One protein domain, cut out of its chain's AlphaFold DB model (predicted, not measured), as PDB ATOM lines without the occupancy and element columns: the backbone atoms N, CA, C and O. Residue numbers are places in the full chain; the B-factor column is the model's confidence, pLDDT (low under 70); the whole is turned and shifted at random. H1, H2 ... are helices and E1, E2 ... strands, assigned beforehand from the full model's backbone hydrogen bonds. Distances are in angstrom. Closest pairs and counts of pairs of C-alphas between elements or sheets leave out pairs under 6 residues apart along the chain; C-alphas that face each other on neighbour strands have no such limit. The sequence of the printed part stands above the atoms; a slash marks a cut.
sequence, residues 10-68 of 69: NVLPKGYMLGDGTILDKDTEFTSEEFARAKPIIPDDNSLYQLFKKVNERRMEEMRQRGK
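Overview. This is residues 10 to 68 of the 69 residues of an uncharacterized protein of Streptococcus sp. NCTC 11567 (UniProt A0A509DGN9). The model has a small head at one end and a long helical arm at the other. The head holds a short hairpin of two strands, E1 and E2, their long loop of residues 13 to 27, and the short helix H1; beyond a link, H2 makes the arm, of which residues 54 to 66 stick out, with residues 67 to 68 after them. The printed part has 59 residues, with two named strands and two named helices in the order E1, E2, H1, H2; the two-stranded sheet, E1 - E2, is antiparallel, and the class is mixed, helices and strands. It is only just loose, close to extended, with a radius of gyration of the C-alphas of 15.4 A, and spans 46 by 22 by 18 A.

Along the chain. E1, residues 10 to 12, begins at C-alpha 10 (-54.145, 27.672, 49.552) and is 6.5 A long. E2, residues 28 to 31, is 10.3 A long. H1, residues 32 to 38, is 9.9 A long. H2, residues 47 to 66, is 29.1 A long and ends at C-alpha 66 (-26.039, 5.535, 64.156).

Arrangement. E1 and E2 form a hairpin, antiparallel at 154 degrees between their directions. N 10 and O 30 are 2.8 A apart, and N 28 and O 12 are 2.9 A apart, both within hydrogen-bond range. E2 and H1 are near each other, with 5 pairs of C-alphas within 10 A. The closest C-alphas of E1 and H1, those of Asn 10 and Ser 32, are 6.5 A apart. H2 is apart from E1, E2 and H1. In H1 and H2 every O i to N i+4 pair is within hydrogen-bond range.

Size, cuts and confidence. The C-alphas farthest apart, those of Thr 31 and Lys 68, are 46.6 A apart. Without residues 54 to 68, which stand free, the body spans 30 by 17 by 16 A. The printed part has no cut. The link from E1 to E2 is long, with 15 residues; that from E2 to H1 is tight and that from H1 to H2 short. The mean pLDDT of the printed part is 85.8, and residues 67 to 68 are under 70.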
ATOM      1  N   ASN A  10     -55.499  28.203  49.618       85.38
ATOM      2  CA  ASN A  10     -54.145  27.672  49.552       85.38
ATOM      3  C   ASN A  10     -53.364  28.433  48.486       85.38
ATOM      4  O   ASN A  10     -53.781  28.478  47.334       85.38
ATOM      5  N   VAL A  11     -52.213  28.993  48.849       89.06
ATOM      6  CA  VAL A  11     -51.347  29.700  47.900       89.06
ATOM      7  C   VAL A  11     -50.147  28.826  47.579       89.06
ATOM      8  O   VAL A  11     -49.361  28.486  48.466       89.06
ATOM      9  N   LEU A  12     -50.005  28.457  46.309       88.69
ATOM     10  CA  LEU A  12     -48.833  27.754  45.808       88.69
ATOM     11  C   LEU A  12     -47.866  28.741  45.154       88.69
ATOM     12  O   LEU A  12     -48.275  29.480  44.257       88.69
ATOM     13  N   PRO A  13     -46.584  28.746  45.555       87.19
ATOM     14  CA  PRO A  13     -45.574  29.566  44.905       87.19
ATOM     15  C   PRO A  13     -45.322  29.156  43.453       87.19
ATOM     16  O   PRO A  13     -45.504  27.994  43.069       87.19
ATOM     17  N   LYS A  14     -44.774  30.086  42.667       89.25
ATOM     18  CA  LYS A  14     -44.200  29.771  41.351       89.25
ATOM     19  C   LYS A  14     -43.184  28.619  41.424       89.25
ATOM     20  O   LYS A  14     -42.419  28.494  42.383       89.25
ATOM     21  N   GLY A  15     -43.133  27.804  40.374       85.69
ATOM     22  CA  GLY A  15     -42.218  26.668  40.239       85.69
ATOM     23  C   GLY A  15     -42.723  25.350  40.834       85.69
ATOM     24  O   GLY A  15     -42.019  24.346  40.732       85.69
ATOM     25  N   TYR A  16     -43.919  25.328  41.430       87.50
ATOM     26  CA  TYR A  16     -44.639  24.085  41.714       87.50
ATOM     27  C   TYR A  16     -45.221  23.503  40.425       87.50
ATOM     28  O   TYR A  16     -45.598  24.244  39.521       87.50
ATOM     29  N   MET A  17     -45.311  22.178  40.355       89.69
ATOM     30  CA  MET A  17     -45.923  21.448  39.250       89.69
ATOM     31  C   MET A  17     -47.242  20.832  39.696       89.69
ATOM     32  O   MET A  17     -47.328  20.240  40.766       89.69
ATOM     33  N   LEU A  18     -48.282  20.973  38.889       90.38
ATOM     34  CA  LEU A  18     -49.577  20.351  39.131       90.38
ATOM     35  C   LEU A  18     -49.563  18.890  38.666       90.38
ATOM     36  O   LEU A  18     -48.678  18.459  37.927       90.38
ATOM     37  N   GLY A  19     -50.562  18.113  39.078       87.25
ATOM     38  CA  GLY A  19     -50.660  16.688  38.752       87.25
ATOM     39  C   GLY A  19     -50.785  16.374  37.254       87.25
ATOM     40  O   GLY A  19     -50.585  15.227  36.866       87.25
ATOM     41  N   ASP A  20     -51.098  17.367  36.421       88.44
ATOM     42  CA  ASP A  20     -51.128  17.265  34.957       88.44
ATOM     43  C   ASP A  20     -49.784  17.615  34.283       88.44
ATOM     44  O   ASP A  20     -49.672  17.539  33.060       88.44
ATOM     45  N   GLY A  21     -48.757  17.963  35.067       87.25
ATOM     46  CA  GLY A  21     -47.432  18.357  34.587       87.25
ATOM     47  C   GLY A  21     -47.255  19.862  34.361       87.25
ATOM     48  O   GLY A  21     -46.157  20.292  34.013       87.25
ATOM     49  N   THR A  22     -48.289  20.681  34.575       89.81
ATOM     50  CA  THR A  22     -48.192  22.142  34.431       89.81
ATOM     51  C   THR A  22     -47.301  22.736  35.517       89.81
ATOM     52  O   THR A  22     -47.584  22.563  36.699       89.81
ATOM     53  N   ILE A  23     -46.258  23.481  35.141       90.50
ATOM     54  CA  ILE A  23     -45.422  24.241  36.084       90.50
ATOM     55  C   ILE A  23     -45.988  25.654  36.232       90.50
ATOM     56  O   ILE A  23     -46.188  26.352  35.240       90.50
ATOM     57  N   LEU A  24     -46.213  26.086  37.471       90.56
ATOM     58  CA  LEU A  24     -46.695  27.427  37.787       90.56
ATOM     59  C   LEU A  24     -45.619  28.475  37.479       90.56
ATOM     60  O   LEU A  24     -44.509  28.422  38.011       90.56
ATOM     61  N   ASP A  25     -45.958  29.463  36.659       92.31
ATOM     62  CA  ASP A  25     -45.093  30.595  36.309       92.31
ATOM     63  C   ASP A  25     -45.177  31.749  37.326       92.31
ATOM     64  O   ASP A  25     -44.263  32.573  37.429       92.31
ATOM     65  N   LYS A  26     -46.246  31.769  38.125       92.81
ATOM     66  CA  LYS A  26     -46.525  32.744  39.183       92.81
ATOM     67  C   LYS A  26     -47.147  32.080  40.409       92.81
ATOM     68  O   LYS A  26     -47.641  30.954  40.350       92.81
ATOM     69  N   ASP A  27     -47.170  32.824  41.505       91.31
ATOM     70  CA  ASP A  27     -47.898  32.421  42.703       91.31
ATOM     71  C   ASP A  27     -49.392  32.325  42.371       91.31
ATOM     72  O   ASP A  27     -49.962  33.221  41.740       91.31
ATOM     73  N   THR A  28     -50.005  31.199  42.729       92.38
ATOM     74  CA  THR A  28     -51.367  30.852  42.319       92.38
ATOM     75  C   THR A  28     -52.179  30.418  43.529       92.38
ATOM     76  O   THR A  28     -51.738  29.592  44.331       92.38
ATOM     77  N   GLU A  29     -53.369  30.991  43.655       93.12
ATOM     78  CA  GLU A  29     -54.314  30.699  44.724       93.12
ATOM     79  C   GLU A  29     -55.278  29.591  44.297       93.12
ATOM     80  O   GLU A  29     -55.734  29.554  43.155       93.12
ATOM     81  N   PHE A  30     -55.588  28.700  45.231       89.12
ATOM     82  CA  PHE A  30     -56.512  27.593  45.056       89.12
ATOM     83  C   PHE A  30     -57.501  27.582  46.213       89.12
ATOM     84  O   PHE A  30     -57.111  27.665  47.384       89.12
ATOM     85  N   THR A  31     -58.780  27.374  45.917       90.06
ATOM     86  CA  THR A  31     -59.721  26.916  46.943       90.06
ATOM     87  C   THR A  31     -59.275  25.555  47.484       90.06
ATOM     88  O   THR A  31     -58.498  24.825  46.861       90.06
ATOM     89  N   SER A  32     -59.775  25.167  48.656       85.06
ATOM     90  CA  SER A  32     -59.452  23.854  49.231       85.06
ATOM     91  C   SER A  32     -59.844  22.683  48.314       85.06
ATOM     92  O   SER A  32     -59.127  21.684  48.248       85.06
ATOM     93  N   GLU A  33     -60.941  22.812  47.561       87.62
ATOM     94  CA  GLU A  33     -61.371  21.792  46.603       87.62
ATOM     95  C   GLU A  33     -60.457  21.735  45.370       87.62
ATOM     96  O   GLU A  33     -60.048  20.651  44.947       87.62
ATOM     97  N   GLU A  34     -60.088  22.890  44.813       88.38
ATOM     98  CA  GLU A  34     -59.166  22.952  43.677       88.38
ATOM     99  C   GLU A  34     -57.780  22.436  44.059       88.38
ATOM    100  O   GLU A  34     -57.194  21.663  43.305       88.38
ATOM    101  N   PHE A  35     -57.288  22.774  45.252       87.12
ATOM    102  CA  PHE A  35     -55.998  22.304  45.747       87.12
ATOM    103  C   PHE A  35     -55.945  20.772  45.846       87.12
ATOM    104  O   PHE A  35     -54.980  20.144  45.402       87.12
ATOM    105  N   ALA A  36     -57.010  20.150  46.368       86.25
ATOM    106  CA  ALA A  36     -57.111  18.693  46.466       86.25
ATOM    107  C   ALA A  36     -57.112  18.006  45.087       86.25
ATOM    108  O   ALA A  36     -56.557  16.914  44.932       86.25
ATOM    109  N   ARG A  37     -57.708  18.647  44.073       87.69
ATOM    110  CA  ARG A  37     -57.723  18.148  42.689       87.69
ATOM    111  C   ARG A  37     -56.395  18.381  41.971       87.69
ATOM    112  O   ARG A  37     -55.962  17.509  41.220       87.69
ATOM    113  N   ALA A  38     -55.752  19.521  42.220       84.25
ATOM    114  CA  ALA A  38     -54.543  19.965  41.539       84.25
ATOM    115  C   ALA A  38     -53.313  19.094  41.844       84.25
ATOM    116  O   ALA A  38     -52.402  19.049  41.022       84.25
ATOM    117  N   LYS A  39     -53.294  18.379  42.983       84.25
ATOM    118  CA  LYS A  39     -52.217  17.448  43.392       84.25
ATOM    119  C   LYS A  39     -50.811  18.033  43.164       84.25
ATOM    120  O   LYS A  39     -50.053  17.492  42.358       84.25
ATOM    121  N   PRO A  40     -50.461  19.140  43.834       81.69
ATOM    122  CA  PRO A  40     -49.203  19.827  43.590       81.69
ATOM    123  C   PRO A  40     -47.991  18.990  44.020       81.69
ATOM    124  O   PRO A  40     -47.977  18.370  45.082       81.69
ATOM    125  N   ILE A  41     -46.953  19.020  43.194       83.88
ATOM    126  CA  ILE A  41     -45.670  18.337  43.347       83.88
ATOM    127  C   ILE A  41     -44.571  19.386  43.158       83.88
ATOM    128  O   ILE A  41     -44.707  20.309  42.358       83.88
ATOM    129  N   ILE A  42     -43.463  19.264  43.884       79.88
ATOM    130  CA  ILE A  42     -42.269  20.064  43.590       79.88
ATOM    131  C   ILE A  42     -41.444  19.293  42.548       79.88
ATOM    132  O   ILE A  42     -41.107  18.141  42.824       79.88
ATOM    133  N   PRO A  43     -41.125  19.874  41.376       79.19
ATOM    134  CA  PRO A  43     -40.320  19.209  40.352       79.19
ATOM    135  C   PRO A  43     -38.966  18.728  40.871       79.19
ATOM    136  O   PRO A  43     -38.319  19.418  41.663       79.19
ATOM    137  N   ASP A  44     -38.500  17.585  40.363       79.81
ATOM    138  CA  ASP A  44     -37.202  17.020  40.742       79.81
ATOM    139  C   ASP A  44     -36.032  17.938  40.369       79.81
ATOM    140  O   ASP A  44     -35.029  17.979  41.074       79.81
ATOM    141  N   ASP A  45     -36.136  18.691  39.278       80.69
ATOM    142  CA  ASP A  45     -35.119  19.631  38.798       80.69
ATOM    143  C   ASP A  45     -35.166  21.000  39.501       80.69
ATOM    144  O   ASP A  45     -34.275  21.830  39.300       80.69
ATOM    145  N   ASN A  46     -36.143  21.236  40.385       81.94
ATOM    146  CA  ASN A  46     -36.232  22.469  41.156       81.94
ATOM    147  C   ASN A  46     -35.024  22.601  42.103       81.94
ATOM    148  O   ASN A  46     -34.745  21.730  42.931       81.94
ATOM    149  N   SER A  47     -34.310  23.729  42.028       80.75
ATOM    150  CA  SER A  47     -33.079  23.955  42.798       80.75
ATOM    151  C   SER A  47     -33.277  23.864  44.314       80.75
ATOM    152  O   SER A  47     -32.388  23.404  45.032       80.75
ATOM    153  N   LEU A  48     -34.444  24.285  44.812       78.06
ATOM    154  CA  LEU A  48     -34.782  24.205  46.228       78.06
ATOM    155  C   LEU A  48     -35.085  22.757  46.637       78.06
ATOM    156  O   LEU A  48     -34.612  22.302  47.678       78.06
ATOM    157  N   TYR A  49     -35.799  22.010  45.793       79.69
ATOM    158  CA  TYR A  49     -36.038  20.582  46.008       79.69
ATOM    159  C   TYR A  49     -34.734  19.787  46.053       79.69
ATOM    160  O   TYR A  49     -34.522  19.007  46.977       79.69
ATOM    161  N   GLN A  50     -33.815  20.045  45.121       83.69
ATOM    162  CA  GLN A  50     -32.492  19.417  45.092       83.69
ATOM    163  C   GLN A  50     -31.689  19.682  46.374       83.69
ATOM    164  O   GLN A  50     -31.000  18.790  46.877       83.69
ATOM    165  N   LEU A  51     -31.795  20.888  46.941       85.19
ATOM    166  CA  LEU A  51     -31.170  21.209  48.224       85.19
ATOM    167  C   LEU A  51     -31.796  20.402  49.370       85.19
ATOM    168  O   LEU A  51     -31.069  19.756  50.128       85.19
ATOM    169  N   PHE A  52     -33.127  20.395  49.480       82.69
ATOM    170  CA  PHE A  52     -33.827  19.627  50.514       82.69
ATOM    171  C   PHE A  52     -33.572  18.125  50.397       82.69
ATOM    172  O   PHE A  52     -33.340  17.461  51.408       82.69
ATOM    173  N   LYS A  53     -33.544  17.596  49.171       85.00
ATOM    174  CA  LYS A  53     -33.220  16.200  48.880       85.00
ATOM    175  C   LYS A  53     -31.838  15.836  49.414       85.00
ATOM    176  O   LYS A  53     -31.738  14.905  50.208       85.00
ATOM    177  N   LYS A  54     -30.803  16.626  49.103       87.75
ATOM    178  CA  LYS A  54     -29.439  16.411  49.625       87.75
ATOM    179  C   LYS A  54     -29.372  16.442  51.153       87.75
ATOM    180  O   LYS A  54     -28.684  15.622  51.758       87.75
ATOM    181  N   VAL A  55     -30.073  17.383  51.791       88.75
ATOM    182  CA  VAL A  55     -30.118  17.481  53.262       88.75
ATOM    183  C   VAL A  55     -30.788  16.247  53.872       88.75
ATOM    184  O   VAL A  55     -30.266  15.676  54.831       88.75
ATOM    185  N   ASN A  56     -31.906  15.801  53.299       87.19
ATOM    186  CA  ASN A  56     -32.621  14.615  53.762       87.19
ATOM    187  C   ASN A  56     -31.813  13.333  53.545       87.19
ATOM    188  O   ASN A  56     -31.716  12.523  54.463       87.19
ATOM    189  N   GLU A  57     -31.183  13.165  52.381       91.19
ATOM    190  CA  GLU A  57     -30.301  12.029  52.086       91.19
ATOM    191  C   GLU A  57     -29.150  11.943  53.092       91.19
ATOM    192  O   GLU A  57     -28.909  10.881  53.670       91.19
ATOM    193  N   ARG A  58     -28.498  13.075  53.392       91.25
ATOM    194  CA  ARG A  58     -27.447  13.138  54.414       91.25
ATOM    195  C   ARG A  58     -27.964  12.734  55.795       91.25
ATOM    196  O   ARG A  58     -27.324  11.942  56.481       91.25
ATOM    197  N   ARG A  59     -29.128  13.247  56.198       88.19
ATOM    198  CA  ARG A  59     -29.740  12.928  57.497       88.19
ATOM    199  C   ARG A  59     -30.096  11.441  57.609       88.19
ATOM    200  O   ARG A  59     -29.899  10.846  58.665       88.19
ATOM    201  N   MET A  60     -30.592  10.838  56.529       89.31
ATOM    202  CA  MET A  60     -30.897   9.404  56.468       89.31
ATOM    203  C   MET A  60     -29.633   8.545  56.578       89.31
ATOM    204  O   MET A  60     -29.644   7.531  57.278       89.31
ATOM    205  N   GLU A  61     -28.534   8.956  55.943       90.50
ATOM    206  CA  GLU A  61     -27.247   8.264  56.061       90.50
ATOM    207  C   GLU A  61     -26.678   8.358  57.485       90.50
ATOM    208  O   GLU A  61     -26.275   7.346  58.058       90.50
ATOM    209  N   GLU A  62     -26.742   9.534  58.117       90.00
ATOM    210  CA  GLU A  62     -26.349   9.708  59.522       90.00
ATOM    211  C   GLU A  62     -27.174   8.813  60.468       90.00
ATOM    212  O   GLU A  62     -26.626   8.217  61.397       90.00
ATOM    213  N   MET A  63     -28.482   8.658  60.224       84.19
ATOM    214  CA  MET A  63     -29.327   7.724  60.983       84.19
ATOM    215  C   MET A  63     -28.935   6.260  60.750       84.19
ATOM    216  O   MET A  63     -28.874   5.488  61.708       84.19
ATOM    217  N   ARG A  64     -28.630   5.872  59.505       83.56
ATOM    218  CA  ARG A  64     -28.188   4.510  59.166       83.56
ATOM    219  C   ARG A  64     -26.881   4.145  59.865       83.56
ATOM    220  O   ARG A  64     -26.740   3.019  60.335       83.56
ATOM    221  N   GLN A  65     -25.938   5.080  59.931       82.06
ATOM    222  CA  GLN A  65     -24.660   4.870  60.611       82.06
ATOM    223  C   GLN A  65     -24.831   4.787  62.131       82.06
ATOM    224  O   GLN A  65     -24.208   3.941  62.765       82.06
ATOM    225  N   ARG A  66     -25.727   5.593  62.717       77.50
ATOM    226  CA  ARG A  66     -26.039   5.535  64.156       77.50
ATOM    227  C   ARG A  66     -26.752   4.253  64.580       77.50
ATOM    228  O   ARG A  66     -26.518   3.800  65.687       77.50
ATOM    229  N   GLY A  67     -27.590   3.668  63.726       69.81
ATOM    230  CA  GLY A  67     -28.258   2.390  64.005       69.81
ATOM    231  C   GLY A  67     -27.379   1.147  63.811       69.81
ATOM    232  O   GLY A  67     -27.864   0.036  64.008       69.81
ATOM    233  N   LYS A  68     -26.123   1.315  63.374       58.91
ATOM    234  CA  LYS A  68     -25.138   0.235  63.200       58.91
ATOM    235  C   LYS A  68     -24.089   0.155  64.323       58.91
ATOM    236  O   LYS A  68     -23.296  -0.783  64.296       58.91
TER     237      LYS A  68